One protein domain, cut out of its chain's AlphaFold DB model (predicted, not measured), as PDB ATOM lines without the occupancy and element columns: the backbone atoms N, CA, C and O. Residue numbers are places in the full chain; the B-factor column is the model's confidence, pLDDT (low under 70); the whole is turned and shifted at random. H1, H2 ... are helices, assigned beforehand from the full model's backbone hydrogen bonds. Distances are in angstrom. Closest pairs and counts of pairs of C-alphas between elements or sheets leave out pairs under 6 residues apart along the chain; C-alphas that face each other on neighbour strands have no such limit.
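What this domain is: This is residues 2 to 77 of the 782 residues of the protein "DNA helicase" of Candidatus Parvarchaeum acidophilus ARMAN-5 (UniProt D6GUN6). What shape do these atoms make? One long helix, H4, makes the long axis; H1 crosses it about perpendicular, and H2 packs on its first residues at a shallow tilt, running the opposite way. Residues 38 to 44, on the way from little H3 into H4, stick out near one end, and residues 64 to 70 stick out near the other, where the printed part folds back to H5, near the end of H1. What is it built of, and how large is it? The printed part has 76 residues, with five named helices in the order H1, H2, H3, H4, H5 and no named strand, and its class is all helix. It is elongated, spanning 44 by 22 by 16 A, and only just loose, close to compact, with a radius of gyration of the C-alphas of 14.1 A.

Where its parts are: Where do the first helices lie? H1 is residues 2 to 14, 18.5 A from first to last C-alpha, and begins with C-alpha 2 at (302.934, 184.647, 288.334). H2 is residues 24 to 33, 14.3 A long, and H3 is residues 36 to 39. Where do the others run? H4 is residues 45 to 65, 29.5 A from C-alpha 45 at (283.528, 193.650, 288.245) to C-alpha 65. H5 is residues 73 to 77 and ends with C-alpha 77 at (302.744, 173.315, 266.837).

How they stand to each other: What does H1 touch? Residues 5 to 9 of H1 touch residues 55 to 62 of H4, about perpendicular at 77 degrees; the closest C-alphas, of Ile 9 and Phe 59, are 6.3 A apart. With residues 10 to 14, H1 only just touches H5, with 3 pairs of C-alphas within 8 A, the closest those of Ser 14 and Asn 74 at 6.4 A. How do H2 and H3 stand to H4? H2 touches residues 45 to 49 of H4 at a shallow tilt of 30 degrees, opposite ways, closest at the C-alphas of Lys 28 and Leu 49, 6.6 A. H3 is close to H4 but not clearly touching, the closest C-alphas being those of Leu 37 and Val 45 at 7.4 A. What do the backbones show? Every O i to N i+4 pair is within hydrogen-bond range in H1, H2 and H4. H5 has 0 of 1 such pairs but 1 of 2 O i to N i+3 pairs within range, and H3 is too short for an i+4 pair.

The domain as a whole: How far does it reach? The two C-alphas farthest apart, of Glu 38 and Asp 69, are 44.7 A apart. Are there cuts or long links? The printed part has no cut and no long link. Where is confidence low? Residues 2 to 3 and 34 to 42 have pLDDT under 70; the mean of the printed part is 81.6.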
ATOM      1  N   ILE A   2     302.330 184.895 289.655       56.09
ATOM      2  CA  ILE A   2     302.934 184.647 288.334       56.09
ATOM      3  C   ILE A   2     302.754 183.193 287.842       56.09
ATOM      4  O   ILE A   2     302.183 183.047 286.768       56.09
ATOM      5  N   PRO A   3     303.023 182.132 288.640       69.56
ATOM      6  CA  PRO A   3     302.855 180.757 288.146       69.56
ATOM      7  C   PRO A   3     301.414 180.405 287.749       69.56
ATOM      8  O   PRO A   3     301.181 179.621 286.842       69.56
ATOM      9  N   LYS A   4     300.413 181.006 288.411       73.62
ATOM     10  CA  LYS A   4     299.003 180.762 288.070       73.62
ATOM     11  C   LYS A   4     298.606 181.456 286.769       73.62
ATOM     12  O   LYS A   4     297.851 180.886 285.998       73.62
ATOM     13  N   ILE A   5     299.103 182.673 286.549       83.94
ATOM     14  CA  ILE A   5     298.822 183.438 285.329       83.94
ATOM     15  C   ILE A   5     299.493 182.771 284.134       83.94
ATOM     16  O   ILE A   5     298.849 182.590 283.110       83.94
ATOM     17  N   GLU A   6     300.743 182.345 284.291       83.88
ATOM     18  CA  GLU A   6     301.463 181.582 283.277       83.88
ATOM     19  C   GLU A   6     300.736 180.279 282.921       83.88
ATOM     20  O   GLU A   6     300.499 180.014 281.745       83.88
ATOM     21  N   ASN A   7     300.281 179.510 283.918       83.50
ATOM     22  CA  ASN A   7     299.484 178.305 283.669       83.50
ATOM     23  C   ASN A   7     298.193 178.616 282.899       83.50
ATOM     24  O   ASN A   7     297.860 177.900 281.958       83.50
ATOM     25  N   SER A   8     297.489 179.696 283.244       87.94
ATOM     26  CA  SER A   8     296.297 180.131 282.509       87.94
ATOM     27  C   SER A   8     296.610 180.610 281.091       87.94
ATOM     28  O   SER A   8     295.833 180.340 280.181       87.94
ATOM     29  N   ILE A   9     297.750 181.269 280.867       90.19
ATOM     30  CA  ILE A   9     298.231 181.624 279.525       90.19
ATOM     31  C   ILE A   9     298.480 180.352 278.708       90.19
ATOM     32  O   ILE A   9     297.935 180.211 277.617       90.19
ATOM     33  N   ARG A  10     299.247 179.397 279.249       84.62
ATOM     34  CA  ARG A  10     299.533 178.111 278.591       84.62
ATOM     35  C   ARG A  10     298.255 177.334 278.280       84.62
ATOM     36  O   ARG A  10     298.158 176.740 277.210       84.62
ATOM     37  N   TYR A  11     297.278 177.390 279.182       85.19
ATOM     38  CA  TYR A  11     295.955 176.808 278.993       85.19
ATOM     39  C   TYR A  11     295.197 177.475 277.841       85.19
ATOM     40  O   TYR A  11     294.796 176.796 276.913       85.19
ATOM     41  N   ILE A  12     295.078 178.806 277.810       87.94
ATOM     42  CA  ILE A  12     294.441 179.531 276.691       87.94
ATOM     43  C   ILE A  12     295.141 179.222 275.359       87.94
ATOM     44  O   ILE A  12     294.481 179.014 274.338       87.94
ATOM     45  N   LYS A  13     296.475 179.130 275.366       85.44
ATOM     46  CA  LYS A  13     297.264 178.763 274.186       85.44
ATOM     47  C   LYS A  13     296.988 177.351 273.674       85.44
ATOM     48  O   LYS A  13     297.109 177.158 272.468       85.44
ATOM     49  N   SER A  14     296.593 176.387 274.514       79.69
ATOM     50  CA  SER A  14     296.264 175.032 274.030       79.69
ATOM     51  C   SER A  14     295.042 175.029 273.108       79.69
ATOM     52  O   SER A  14     294.926 174.182 272.230       79.69
ATOM     53  N   PHE A  15     294.174 176.039 273.226       78.75
ATOM     54  CA  PHE A  15     293.063 176.272 272.303       78.75
ATOM     55  C   PHE A  15     293.498 176.990 271.013       78.75
ATOM     56  O   PHE A  15     292.654 177.346 270.191       78.75
ATOM     57  N   GLY A  16     294.792 177.264 270.824       79.81
ATOM     58  CA  GLY A  16     295.316 178.043 269.700       79.81
ATOM     59  C   GLY A  16     294.955 179.530 269.768       79.81
ATOM     60  O   GLY A  16     294.819 180.175 268.729       79.81
ATOM     61  N   ILE A  17     294.721 180.070 270.969       86.62
ATOM     62  CA  ILE A  17     294.441 181.495 271.182       86.62
ATOM     63  C   ILE A  17     295.765 182.214 271.459       86.62
ATOM     64  O   ILE A  17     296.480 181.884 272.401       86.62
ATOM     65  N   LEU A  18     296.072 183.220 270.642       87.88
ATOM     66  CA  LEU A  18     297.201 184.141 270.804       87.88
ATOM     67  C   LEU A  18     296.735 185.473 271.418       87.88
ATOM     68  O   LEU A  18     295.547 185.802 271.299       87.88
ATOM     69  N   PRO A  19     297.632 186.287 272.014       88.69
ATOM     70  CA  PRO A  19     297.238 187.518 272.706       88.69
ATOM     71  C   PRO A  19     296.406 188.474 271.845       88.69
ATOM     72  O   PRO A  19     295.441 189.064 272.323       88.69
ATOM     73  N   ASP A  20     296.751 188.598 270.562       88.44
ATOM     74  CA  ASP A  20     296.082 189.517 269.635       88.44
ATOM     75  C   ASP A  20     294.829 188.916 268.974       88.44
ATOM     76  O   ASP A  20     294.094 189.625 268.291       88.44
ATOM     77  N   SER A  21     294.547 187.629 269.210       88.56
ATOM     78  CA  SER A  21     293.314 186.962 268.760       88.56
ATOM     79  C   SER A  21     292.170 187.032 269.780       88.56
ATOM     80  O   SER A  21     291.056 186.586 269.503       88.56
ATOM     81  N   VAL A  22     292.435 187.570 270.975       91.25
ATOM     82  CA  VAL A  22     291.421 187.721 272.020       91.25
ATOM     83  C   VAL A  22     290.460 188.854 271.657       91.25
ATOM     84  O   VAL A  22     290.870 190.008 271.527       91.25
ATOM     85  N   ASP A  23     289.161 188.551 271.572       90.75
ATOM     86  CA  ASP A  23     288.125 189.579 271.455       90.75
ATOM     87  C   ASP A  23     287.884 190.230 272.823       90.75
ATOM     88  O   ASP A  23     287.024 189.822 273.610       90.75
ATOM     89  N   ILE A  24     288.682 191.257 273.121       90.75
ATOM     90  CA  ILE A  24     288.628 191.980 274.396       90.75
ATOM     91  C   ILE A  24     287.239 192.582 274.626       90.75
ATOM     92  O   ILE A  24     286.765 192.591 275.761       90.75
ATOM     93  N   LYS A  25     286.570 193.084 273.581       91.56
ATOM     94  CA  LYS A  25     285.275 193.756 273.734       91.56
ATOM     95  C   LYS A  25     284.206 192.757 274.165       91.56
ATOM     96  O   LYS A  25     283.594 192.955 275.213       91.56
ATOM     97  N   SER A  26     284.042 191.674 273.408       91.06
ATOM     98  CA  SER A  26     283.060 190.630 273.720       91.06
ATOM     99  C   SER A  26     283.378 189.950 275.055       91.06
ATOM    100  O   SER A  26     282.477 189.674 275.843       91.06
ATOM    101  N   THR A  27     284.665 189.768 275.379       91.69
ATOM    102  CA  THR A  27     285.099 189.231 276.683       91.69
ATOM    103  C   THR A  27     284.696 190.149 277.839       91.69
ATOM    104  O   THR A  27     284.195 189.670 278.855       91.69
ATOM    105  N   LYS A  28     284.862 191.474 277.707       91.38
ATOM    106  CA  LYS A  28     284.409 192.436 278.728       91.38
ATOM    107  C   LYS A  28     282.889 192.401 278.893       91.38
ATOM    108  O   LYS A  28     282.413 192.424 280.023       91.38
ATOM    109  N   GLU A  29     282.136 192.331 277.796       89.81
ATOM    110  CA  GLU A  29     280.669 192.238 277.821       89.81
ATOM    111  C   GLU A  29     280.185 190.956 278.524       89.81
ATOM    112  O   GLU A  29     279.340 191.035 279.418       89.81
ATOM    113  N   ASP A  30     280.778 189.798 278.209       88.00
ATOM    114  CA  ASP A  30     280.481 188.516 278.866       88.00
ATOM    115  C   ASP A  30     280.811 188.550 280.364       88.00
ATOM    116  O   ASP A  30     279.992 188.135 281.184       88.00
ATOM    117  N   LEU A  31     281.961 189.114 280.750       87.31
ATOM    118  CA  LEU A  31     282.345 189.249 282.157       87.31
ATOM    119  C   LEU A  31     281.407 190.179 282.933       87.31
ATOM    120  O   LEU A  31     281.124 189.893 284.090       87.31
ATOM    121  N   MET A  32     280.896 191.255 282.323       83.75
ATOM    122  CA  MET A  32     279.920 192.155 282.958       83.75
ATOM    123  C   MET A  32     278.531 191.518 283.111       83.75
ATOM    124  O   MET A  32     277.840 191.808 284.085       83.75
ATOM    125  N   GLY A  33     278.116 190.680 282.156       74.50
ATOM    126  CA  GLY A  33     276.812 190.001 282.153       74.50
ATOM    127  C   GLY A  33     276.795 188.634 282.846       74.50
ATOM    128  O   GLY A  33     275.737 188.019 282.970       74.50
ATOM    129  N   SER A  34     277.952 188.132 283.279       65.44
ATOM    130  CA  SER A  34     278.094 186.801 283.867       65.44
ATOM    131  C   SER A  34     277.403 186.694 285.228       65.44
ATOM    132  O   SER A  34     277.870 187.266 286.213       65.44
ATOM    133  N   SER A  35     276.376 185.842 285.330       58.84
ATOM    134  CA  SER A  35     275.745 185.447 286.608       58.84
ATOM    135  C   SER A  35     276.742 184.851 287.613       58.84
ATOM    136  O   SER A  35     276.494 184.806 288.813       58.84
ATOM    137  N   PHE A  36     277.925 184.432 287.156       56.22
ATOM    138  CA  PHE A  36     279.017 183.972 288.012       56.22
ATOM    139  C   PHE A  36     279.580 185.054 288.943       56.22
ATOM    140  O   PHE A  36     280.128 184.707 289.988       56.22
ATOM    141  N   LEU A  37     279.417 186.339 288.606       56.66
ATOM    142  CA  LEU A  37     279.727 187.444 289.512       56.66
ATOM    143  C   LEU A  37     278.837 187.418 290.761       56.66
ATOM    144  O   LEU A  37     279.299 187.778 291.838       56.66
ATOM    145  N   GLU A  38     277.597 186.934 290.648       50.56
ATOM    146  CA  GLU A  38     276.670 186.830 291.784       50.56
ATOM    147  C   GLU A  38     277.141 185.787 292.810       50.56
ATOM    148  O   GLU A  38     276.933 185.956 294.009       50.56
ATOM    149  N   ASN A  39     277.843 184.743 292.347       50.53
ATOM    150  CA  ASN A  39     278.425 183.696 293.197       50.53
ATOM    151  C   ASN A  39     279.830 184.042 293.722       50.53
ATOM    152  O   ASN A  39     280.328 183.377 294.631       50.53
ATOM    153  N   MET A  40     280.475 185.078 293.175       59.81
ATOM    154  CA  MET A  40     281.691 185.669 293.726       59.81
ATOM    155  C   MET A  40     281.331 186.917 294.521       59.81
ATOM    156  O   MET A  40     281.570 188.037 294.078       59.81
ATOM    157  N   SER A  41     280.837 186.737 295.748       53.53
ATOM    158  CA  SER A  41     280.477 187.841 296.657       53.53
ATOM    159  C   SER A  41     281.648 188.763 297.050       53.53
ATOM    160  O   SER A  41     281.490 189.651 297.880       53.53
ATOM    161  N   GLU A  42     282.832 188.530 296.487       60.28
ATOM    162  CA  GLU A  42     284.130 188.904 297.029       60.28
ATOM    163  C   GLU A  42     285.059 189.618 296.022       60.28
ATOM    164  O   GLU A  42     286.061 190.206 296.424       60.28
ATOM    165  N   VAL A  43     284.765 189.600 294.711       71.44
ATOM    166  CA  VAL A  43     285.576 190.290 293.685       71.44
ATOM    167  C   VAL A  43     284.676 191.208 292.871       71.44
ATOM    168  O   VAL A  43     283.668 190.772 292.323       71.44
ATOM    169  N   ARG A  44     285.030 192.494 292.776       76.44
ATOM    170  CA  ARG A  44     284.225 193.453 292.014       76.44
ATOM    171  C   ARG A  44     284.474 193.333 290.509       76.44
ATOM    172  O   ARG A  44     285.583 193.027 290.076       76.44
ATOM    173  N   VAL A  45     283.457 193.667 289.716       82.06
ATOM    174  CA  VAL A  45     283.528 193.650 288.245       82.06
ATOM    175  C   VAL A  45     284.650 194.550 287.724       82.06
ATOM    176  O   VAL A  45     285.402 194.129 286.852       82.06
ATOM    177  N   ASP A  46     284.837 195.745 288.298       81.38
ATOM    178  CA  ASP A  46     285.934 196.653 287.927       81.38
ATOM    179  C   ASP A  46     287.315 196.015 288.133       81.38
ATOM    180  O   ASP A  46     288.207 196.201 287.306       81.38
ATOM    181  N   GLU A  47     287.486 195.219 289.193       83.69
ATOM    182  CA  GLU A  47     288.740 194.507 289.457       83.69
ATOM    183  C   GLU A  47     288.988 193.395 288.435       83.69
ATOM    184  O   GLU A  47     290.121 193.216 287.998       83.69
ATOM    185  N   ILE A  48     287.942 192.677 288.019       86.69
ATOM    186  CA  ILE A  48     288.039 191.609 287.012       86.69
ATOM    187  C   ILE A  48     288.341 192.192 285.628       86.69
ATOM    188  O   ILE A  48     289.172 191.651 284.905       86.69
ATOM    189  N   LEU A  49     287.717 193.313 285.265       88.12
ATOM    190  CA  LEU A  49     287.988 193.984 283.992       88.12
ATOM    191  C   LEU A  49     289.415 194.545 283.947       88.12
ATOM    192  O   LEU A  49     290.106 194.370 282.945       88.12
ATOM    193  N   ALA A  50     289.886 195.148 285.042       86.19
ATOM    194  CA  ALA A  50     291.279 195.574 285.164       86.19
ATOM    195  C   ALA A  50     292.245 194.377 285.126       86.19
ATOM    196  O   ALA A  50     293.317 194.458 284.528       86.19
ATOM    197  N   PHE A  51     291.856 193.247 285.727       88.88
ATOM    198  CA  PHE A  51     292.627 192.013 285.648       88.88
ATOM    199  C   PHE A  51     292.714 191.468 284.231       88.88
ATOM    200  O   PHE A  51     293.787 191.028 283.854       88.88
ATOM    201  N   LEU A  52     291.634 191.509 283.443       91.75
ATOM    202  CA  LEU A  52     291.665 191.121 282.032       91.75
ATOM    203  C   LEU A  52     292.696 191.963 281.268       91.75
ATOM    204  O   LEU A  52     293.535 191.405 280.568       91.75
ATOM    205  N   ASP A  53     292.692 193.287 281.442       90.00
ATOM    206  CA  ASP A  53     293.657 194.169 280.770       90.00
ATOM    207  C   ASP A  53     295.108 193.859 281.194       90.00
ATOM    208  O   ASP A  53     296.015 193.774 280.355       90.00
ATOM    209  N   TYR A  54     295.329 193.612 282.490       89.12
ATOM    210  CA  TYR A  54     296.616 193.139 283.006       89.12
ATOM    211  C   TYR A  54     296.998 191.764 282.441       89.12
ATOM    212  O   TYR A  54     298.137 191.570 282.029       89.12
ATOM    213  N   PHE A  55     296.056 190.824 282.380       91.44
ATOM    214  CA  PHE A  55     296.258 189.467 281.885       91.44
ATOM    215  C   PHE A  55     296.679 189.475 280.415       91.44
ATOM    216  O   PHE A  55     297.641 188.805 280.062       91.44
ATOM    217  N   ILE A  56     296.029 190.277 279.566       92.31
ATOM    218  CA  ILE A  56     296.408 190.419 278.151       92.31
ATOM    219  C   ILE A  56     297.791 191.056 278.007       92.31
ATOM    220  O   ILE A  56     298.573 190.643 277.152       92.31
ATOM    221  N   THR A  57     298.124 192.031 278.854       90.94
ATOM    222  CA  THR A  57     299.471 192.623 278.879       90.94
ATOM    223  C   THR A  57     300.513 191.577 279.272       90.94
ATOM    224  O   THR A  57     301.477 191.378 278.540       90.94
ATOM    225  N   ALA A  58     300.269 190.836 280.353       90.31
ATOM    226  CA  ALA A  58     301.127 189.745 280.799       90.31
ATOM    227  C   ALA A  58     301.252 188.639 279.742       90.31
ATOM    228  O   ALA A  58     302.334 188.093 279.565       90.31
ATOM    229  N   PHE A  59     300.183 188.339 279.002       92.38
ATOM    230  CA  PHE A  59     300.210 187.376 277.905       92.38
ATOM    231  C   PHE A  59     301.095 187.873 276.750       92.38
ATOM    232  O   PHE A  59     301.948 187.135 276.262       92.38
ATOM    233  N   ARG A  60     300.989 189.148 276.358       92.00
ATOM    234  CA  ARG A  60     301.900 189.745 275.365       92.00
ATOM    235  C   ARG A  60     303.350 189.758 275.835       92.00
ATOM    236  O   ARG A  60     304.242 189.492 275.036       92.00
ATOM    237  N   ASP A  61     303.590 190.076 277.100       89.81
ATOM    238  CA  ASP A  61     304.938 190.122 277.661       89.81
ATOM    239  C   ASP A  61     305.535 188.719 277.800       89.81
ATOM    240  O   ASP A  61     306.708 188.538 277.492       89.81
ATOM    241  N   TYR A  62     304.727 187.713 278.156       88.81
ATOM    242  CA  TYR A  62     305.110 186.300 278.104       88.81
ATOM    243  C   TYR A  62     305.568 185.921 276.691       88.81
ATOM    244  O   TYR A  62     306.681 185.423 276.521       88.81
ATOM    245  N   GLU A  63     304.773 186.245 275.665       87.88
ATOM    246  CA  GLU A  63     305.133 185.968 274.270       87.88
ATOM    247  C   GLU A  63     306.419 186.693 273.841       87.88
ATOM    248  O   GLU A  63     307.305 186.071 273.258       87.88
ATOM    249  N   LYS A  64     306.581 187.971 274.204       87.44
ATOM    250  CA  LYS A  64     307.799 188.749 273.916       87.44
ATOM    251  C   LYS A  64     309.033 188.245 274.664       87.44
ATOM    252  O   LYS A  64     310.131 188.310 274.120       87.44
ATOM    253  N   SER A  65     308.877 187.773 275.901       83.88
ATOM    254  CA  SER A  65     309.992 187.366 276.771       83.88
ATOM    255  C   SER A  65     310.777 186.168 276.236       83.88
ATOM    256  O   SER A  65     311.946 185.991 276.578       83.88
ATOM    257  N   LYS A  66     310.153 185.366 275.365       83.38
ATOM    258  CA  LYS A  66     310.803 184.244 274.687       83.38
ATOM    259  C   LYS A  66     311.869 184.703 273.683       83.38
ATOM    260  O   LYS A  66     312.849 183.989 273.484       83.38
ATOM    261  N   GLY A  67     311.729 185.901 273.109       79.62
ATOM    262  CA  GLY A  67     312.568 186.342 271.991       79.62
ATOM    263  C   GLY A  67     312.413 185.430 270.767       79.62
ATOM    264  O   GLY A  67     311.401 184.743 270.626       79.62
ATOM    265  N   ASP A  68     313.422 185.408 269.894       73.31
ATOM    266  CA  ASP A  68     313.364 184.637 268.642       73.31
ATOM    267  C   ASP A  68     313.754 183.154 268.826       73.31
ATOM    268  O   ASP A  68     313.195 182.276 268.155       73.31
ATOM    269  N   ASP A  69     314.635 182.868 269.793       75.69
ATOM    270  CA  ASP A  69     315.307 181.567 269.958       75.69
ATOM    271  C   ASP A  69     314.641 180.617 270.971       75.69
ATOM    272  O   ASP A  69     315.063 179.467 271.106       75.69
ATOM    273  N   LYS A  70     313.614 181.065 271.706       78.94
ATOM    274  CA  LYS A  70     312.889 180.221 272.671       78.94
ATOM    275  C   LYS A  70     311.458 179.985 272.216       78.94
ATOM    276  O   LYS A  70     310.786 180.887 271.719       78.94
ATOM    277  N   ILE A  71     310.986 178.763 272.426       81.50
ATOM    278  CA  ILE A  71     309.635 178.318 272.083       81.50
ATOM    279  C   ILE A  71     309.103 177.411 273.184       81.50
ATOM    280  O   ILE A  71     309.859 176.647 273.782       81.50
ATOM    281  N   ASP A  72     307.806 177.500 273.453       82.88
ATOM    282  CA  ASP A  72     307.091 176.538 274.287       82.88
ATOM    283  C   ASP A  72     306.432 175.429 273.445       82.88
ATOM    284  O   ASP A  72     306.473 175.432 272.212       82.88
ATOM    285  N   TYR A  73     305.824 174.446 274.116       81.50
ATOM    286  CA  TYR A  73     305.182 173.307 273.450       81.50
ATOM    287  C   TYR A  73     304.085 173.713 272.455       81.50
ATOM    288  O   TYR A  73     303.948 173.088 271.407       81.50
ATOM    289  N   ASN A  74     303.325 174.774 272.743       81.44
ATOM    290  CA  ASN A  74     302.265 175.244 271.849       81.44
ATOM    291  C   ASN A  74     302.840 176.042 270.665       81.44
ATOM    292  O   ASN A  74     302.284 176.013 269.563       81.44
ATOM    293  N   ASP A  75     303.964 176.736 270.868       84.06
ATOM    294  CA  ASP A  75     304.681 177.428 269.795       84.06
ATOM    295  C   ASP A  75     305.242 176.453 268.765       84.06
ATOM    296  O   ASP A  75     305.204 176.766 267.580       84.06
ATOM    297  N   LEU A  76     305.722 175.274 269.183       85.81
ATOM    298  CA  LEU A  76     306.187 174.230 268.260       85.81
ATOM    299  C   LEU A  76     305.109 173.887 267.224       85.81
ATOM    300  O   LEU A  76     305.370 173.889 266.021       85.81
ATOM    301  N   LEU A  77     303.882 173.649 267.693       85.44
ATOM    302  CA  LEU A  77     302.744 173.315 266.837       85.44
ATOM    303  C   LEU A  77     302.321 174.506 265.965       85.44
ATOM    304  O   LEU A  77     302.062 174.359 264.770       85.44
TER     305      LEU A  77